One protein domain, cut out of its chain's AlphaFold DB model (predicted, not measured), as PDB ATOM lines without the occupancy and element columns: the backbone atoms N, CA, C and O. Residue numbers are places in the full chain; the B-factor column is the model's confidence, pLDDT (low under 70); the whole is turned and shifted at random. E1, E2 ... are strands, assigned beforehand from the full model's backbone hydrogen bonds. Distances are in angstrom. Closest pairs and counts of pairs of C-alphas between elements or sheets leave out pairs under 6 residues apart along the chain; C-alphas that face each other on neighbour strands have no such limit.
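Overview. This is residues 268 to 292 and 314 to 329 of the 577 residues of the protein "SfsA domain-containing protein" of Volvox carteri f. nagariensis (UniProt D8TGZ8). With little regular structure, this is one small, strongly twisted sheet of three strands, E2 between E1 and E3, with a wide loop of residues 273 to 282 beyond one end of the sheet and a winding tail after E3. The printed part has 41 residues, with no named helix and strands E1, E2, E3 along the chain, 16 residues in all. The sheet's order is E1 - E2 - E3, antiparallel, and the class is all strand. The whole is compact, with a radius of gyration of the C-alphas of 9.5 A and spans of 29 by 19 by 11 A.

Along the chain. E2, residues 283 to 288, is 15.0 A long. E1, residues 268 to 272, begins at C-alpha 268 (521.852, 554.884, 382.324). E3, residues 316 to 320, is 13.2 A long and ends at C-alpha 320 (529.882, 549.762, 390.687).

Arrangement. E1 and E2 form a hairpin, antiparallel at 137 degrees, with N 269 and O 287 within hydrogen-bond range at 2.8 A. E2 and E3 are antiparallel at 137 degrees, with N 317 and O 286 at 2.8 A. E1 and E3 are edge strands.

Size, cuts and confidence. Residues 293 to 313 are not printed, and C-alphas 292 and 314 are 11.7 A apart across the cut. The link E1 to E2 is short. Residues 291 to 292 and 322 to 327 have pLDDT under 70.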
ATOM      1  N   GLY A 268     520.698 555.154 383.170       89.88
ATOM      2  CA  GLY A 268     521.852 554.884 382.324       89.88
ATOM      3  C   GLY A 268     521.812 553.505 381.679       89.88
ATOM      4  O   GLY A 268     521.212 552.573 382.203       89.88
ATOM      5  N   VAL A 269     522.484 553.376 380.539       89.44
ATOM      6  CA  VAL A 269     522.595 552.132 379.774       89.44
ATOM      7  C   VAL A 269     523.939 551.480 380.065       89.44
ATOM      8  O   VAL A 269     524.995 552.109 379.941       89.44
ATOM      9  N   LEU A 270     523.917 550.199 380.435       88.69
ATOM     10  CA  LEU A 270     525.126 549.395 380.578       88.69
ATOM     11  C   LEU A 270     525.813 549.251 379.211       88.69
ATOM     12  O   LEU A 270     525.297 548.594 378.316       88.69
ATOM     13  N   VAL A 271     527.000 549.843 379.060       90.50
ATOM     14  CA  VAL A 271     527.784 549.765 377.817       90.50
ATOM     15  C   VAL A 271     528.669 548.531 377.822       90.50
ATOM     16  O   VAL A 271     528.761 547.812 376.830       90.50
ATOM     17  N   ARG A 272     529.378 548.295 378.931       88.31
ATOM     18  CA  ARG A 272     530.339 547.194 379.002       88.31
ATOM     19  C   ARG A 272     530.602 546.736 380.421       88.31
ATOM     20  O   ARG A 272     530.852 547.542 381.319       88.31
ATOM     21  N   ARG A 273     530.695 545.417 380.577       86.75
ATOM     22  CA  ARG A 273     531.227 544.775 381.773       86.75
ATOM     23  C   ARG A 273     532.150 543.597 381.422       86.75
ATOM     24  O   ARG A 273     531.813 542.819 380.534       86.75
ATOM     25  N   PRO A 274     533.297 543.433 382.108       90.31
ATOM     26  CA  PRO A 274     533.920 544.430 382.983       90.31
ATOM     27  C   PRO A 274     534.245 545.717 382.205       90.31
ATOM     28  O   PRO A 274     534.384 545.674 380.981       90.31
ATOM     29  N   SER A 275     534.362 546.847 382.908       92.62
ATOM     30  CA  SER A 275     534.716 548.137 382.299       92.62
ATOM     31  C   SER A 275     535.970 548.015 381.422       92.62
ATOM     32  O   SER A 275     536.941 547.328 381.765       92.62
ATOM     33  N   ALA A 276     535.972 548.724 380.294       93.50
ATOM     34  CA  ALA A 276     537.101 548.842 379.383       93.50
ATOM     35  C   ALA A 276     538.341 549.411 380.089       93.50
ATOM     36  O   ALA A 276     539.469 548.989 379.811       93.50
ATOM     37  N   THR A 277     538.128 550.334 381.032       94.31
ATOM     38  CA  THR A 277     539.199 550.976 381.805       94.31
ATOM     39  C   THR A 277     539.538 550.175 383.059       94.31
ATOM     40  O   THR A 277     540.714 549.926 383.339       94.31
ATOM     41  N   VAL A 278     538.522 549.746 383.815       92.00
ATOM     42  CA  VAL A 278     538.692 548.989 385.059       92.00
ATOM     43  C   VAL A 278     538.212 547.558 384.840       92.00
ATOM     44  O   VAL A 278     537.066 547.219 385.107       92.00
ATOM     45  N   LYS A 279     539.129 546.696 384.385       90.38
ATOM     46  CA  LYS A 279     538.883 545.293 383.987       90.38
ATOM     47  C   LYS A 279     538.544 544.337 385.146       90.38
ATOM     48  O   LYS A 279     538.895 543.160 385.115       90.38
ATOM     49  N   THR A 280     537.921 544.839 386.205       87.12
ATOM     50  CA  THR A 280     537.412 544.034 387.315       87.12
ATOM     51  C   THR A 280     535.933 543.737 387.082       87.12
ATOM     52  O   THR A 280     535.228 544.631 386.617       87.12
ATOM     53  N   PRO A 281     535.419 542.559 387.474       82.50
ATOM     54  CA  PRO A 281     533.994 542.243 387.336       82.50
ATOM     55  C   PRO A 281     533.081 543.162 388.167       82.50
ATOM     56  O   PRO A 281     531.876 543.164 387.949       82.50
ATOM     57  N   TYR A 282     533.646 543.943 389.093       86.44
ATOM     58  CA  TYR A 282     532.932 544.848 389.996       86.44
ATOM     59  C   TYR A 282     532.728 546.262 389.445       86.44
ATOM     60  O   TYR A 282     532.188 547.109 390.150       86.44
ATOM     61  N   VAL A 283     533.196 546.553 388.230       90.56
ATOM     62  CA  VAL A 283     533.062 547.881 387.620       90.56
ATOM     63  C   VAL A 283     532.579 547.729 386.188       90.56
ATOM     64  O   VAL A 283     533.070 546.870 385.452       90.56
ATOM     65  N   ALA A 284     531.634 548.575 385.800       91.94
ATOM     66  CA  ALA A 284     531.059 548.623 384.467       91.94
ATOM     67  C   ALA A 284     531.145 550.036 383.883       91.94
ATOM     68  O   ALA A 284     531.140 551.021 384.622       91.94
ATOM     69  N   ASP A 285     531.221 550.115 382.558       92.25
ATOM     70  CA  ASP A 285     531.025 551.364 381.833       92.25
ATOM     71  C   ASP A 285     529.520 551.551 381.621       92.25
ATOM     72  O   ASP A 285     528.865 550.690 381.029       92.25
ATOM     73  N   VAL A 286     528.974 552.657 382.118       92.12
ATOM     74  CA  VAL A 286     527.552 553.001 382.013       92.12
ATOM     75  C   VAL A 286     527.438 554.349 381.331       92.12
ATOM     76  O   VAL A 286     528.156 555.283 381.678       92.12
ATOM     77  N   ARG A 287     526.555 554.460 380.346       93.00
ATOM     78  CA  ARG A 287     526.267 555.726 379.686       93.00
ATOM     79  C   ARG A 287     525.013 556.332 380.290       93.00
ATOM     80  O   ARG A 287     523.958 555.718 380.202       93.00
ATOM     81  N   LEU A 288     525.131 557.505 380.906       91.31
ATOM     82  CA  LEU A 288     523.977 558.185 381.498       91.31
ATOM     83  C   LEU A 288     523.007 558.644 380.401       91.31
ATOM     84  O   LEU A 288     523.434 558.956 379.289       91.31
ATOM     85  N   LEU A 289     521.714 558.686 380.701       88.88
ATOM     86  CA  LEU A 289     520.697 559.242 379.810       88.88
ATOM     87  C   LEU A 289     520.437 560.707 380.195       88.88
ATOM     88  O   LEU A 289     520.364 561.034 381.376       88.88
ATOM     89  N   GLN A 290     520.357 561.605 379.204       74.38
ATOM     90  CA  GLN A 290     520.248 563.057 379.439       74.38
ATOM     91  C   GLN A 290     518.847 563.516 379.873       74.38
ATOM     92  O   GLN A 290     518.699 564.630 380.363       74.38
ATOM     93  N   SER A 291     517.831 562.672 379.703       64.69
ATOM     94  CA  SER A 291     516.473 562.932 380.171       64.69
ATOM     95  C   SER A 291     515.901 561.644 380.764       64.69
ATOM     96  O   SER A 291     516.179 560.570 380.213       64.69
ATOM     97  N   PRO A 292     515.127 561.711 381.861       58.06
ATOM     98  CA  PRO A 292     514.333 560.585 382.331       58.06
ATOM     99  C   PRO A 292     513.231 560.319 381.298       58.06
ATOM    100  O   PRO A 292     512.109 560.801 381.417       58.06
ATOM    101  N   GLY A 314     524.613 560.872 376.441       86.62
ATOM    102  CA  GLY A 314     525.058 561.228 377.783       86.62
ATOM    103  C   GLY A 314     526.478 560.741 378.098       86.62
ATOM    104  O   GLY A 314     527.052 559.910 377.384       86.62
ATOM    105  N   PRO A 315     527.083 561.275 379.174       92.56
ATOM    106  CA  PRO A 315     528.461 560.971 379.532       92.56
ATOM    107  C   PRO A 315     528.636 559.501 379.935       92.56
ATOM    108  O   PRO A 315     527.777 558.894 380.581       92.56
ATOM    109  N   LEU A 316     529.793 558.938 379.581       92.44
ATOM    110  CA  LEU A 316     530.214 557.616 380.036       92.44
ATOM    111  C   LEU A 316     530.815 557.717 381.444       92.44
ATOM    112  O   LEU A 316     531.803 558.421 381.655       92.44
ATOM    113  N   VAL A 317     530.250 556.977 382.392       93.56
ATOM    114  CA  VAL A 317     530.693 556.912 383.787       93.56
ATOM    115  C   VAL A 317     531.088 555.490 384.177       93.56
ATOM    116  O   VAL A 317     530.702 554.509 383.541       93.56
ATOM    117  N   LEU A 318     531.876 555.373 385.248       91.50
ATOM    118  CA  LEU A 318     532.181 554.089 385.871       91.50
ATOM    119  C   LEU A 318     531.176 553.826 386.988       91.50
ATOM    120  O   LEU A 318     531.132 554.573 387.963       91.50
ATOM    121  N   ALA A 319     530.415 552.744 386.865       88.50
ATOM    122  CA  ALA A 319     529.473 552.308 387.886       88.50
ATOM    123  C   ALA A 319     530.000 551.078 388.631       88.50
ATOM    124  O   ALA A 319     530.658 550.206 388.052       88.50
ATOM    125  N   HIS A 320     529.679 550.987 389.921       85.19
ATOM    126  CA  HIS A 320     529.882 549.762 390.687       85.19
ATOM    127  C   HIS A 320     528.897 548.685 390.204       85.19
ATOM    128  O   HIS A 320     527.712 548.952 390.026       85.19
ATOM    129  N   ALA A 321     529.394 547.470 389.977       80.75
ATOM    130  CA  ALA A 321     528.652 546.345 389.409       80.75
ATOM    131  C   ALA A 321     528.845 545.091 390.282       80.75
ATOM    132  O   ALA A 321     529.622 544.196 389.938       80.75
ATOM    133  N   PRO A 322     528.230 545.040 391.472       68.31
ATOM    134  CA  PRO A 322     528.541 544.014 392.467       68.31
ATOM    135  C   PRO A 322     527.888 542.644 392.220       68.31
ATOM    136  O   PRO A 322     528.441 541.642 392.672       68.31
ATOM    137  N   ALA A 323     526.750 542.579 391.524       66.75
ATOM    138  CA  ALA A 323     526.050 541.335 391.167       66.75
ATOM    139  C   ALA A 323     526.231 541.022 389.680       66.75
ATOM    140  O   ALA A 323     526.511 541.946 388.929       66.75
ATOM    141  N   LEU A 324     526.140 539.755 389.258       58.59
ATOM    142  CA  LEU A 324     526.303 539.331 387.855       58.59
ATOM    143  C   LEU A 324     525.267 540.019 386.950       58.59
ATOM    144  O   LEU A 324     524.151 540.267 387.376       58.59
ATOM    145  N   ASP A 325     525.709 540.433 385.764       56.72
ATOM    146  CA  ASP A 325     524.982 541.179 384.719       56.72
ATOM    147  C   ASP A 325     524.306 542.512 385.092       56.72
ATOM    148  O   ASP A 325     523.870 543.247 384.214       56.72
ATOM    149  N   CYS A 326     524.352 542.916 386.360       57.66
ATOM    150  CA  CYS A 326     523.848 544.208 386.812       57.66
ATOM    151  C   CYS A 326     524.957 545.254 387.019       57.66
ATOM    152  O   CYS A 326     526.053 544.934 387.491       57.66
ATOM    153  N   ALA A 327     524.658 546.522 386.733       57.22
ATOM    154  CA  ALA A 327     525.487 547.668 387.098       57.22
ATOM    155  C   ALA A 327     524.619 548.760 387.728       57.22
ATOM    156  O   ALA A 327     523.530 549.033 387.238       57.22
ATOM    157  N   GLY A 328     525.121 549.398 388.786       76.88
ATOM    158  CA  GLY A 328     524.377 550.409 389.530       76.88
ATOM    159  C   GLY A 328     523.631 549.847 390.741       76.88
ATOM    160  O   GLY A 328     523.976 548.793 391.278       76.88
ATOM    161  N   MET A 329     522.651 550.617 391.212       78.00
ATOM    162  CA  MET A 329     521.843 550.280 392.386       78.00
ATOM    163  C   MET A 329     520.610 549.472 391.981       78.00
ATOM    164  O   MET A 329     520.426 548.364 392.489       78.00
TER     165      MET A 329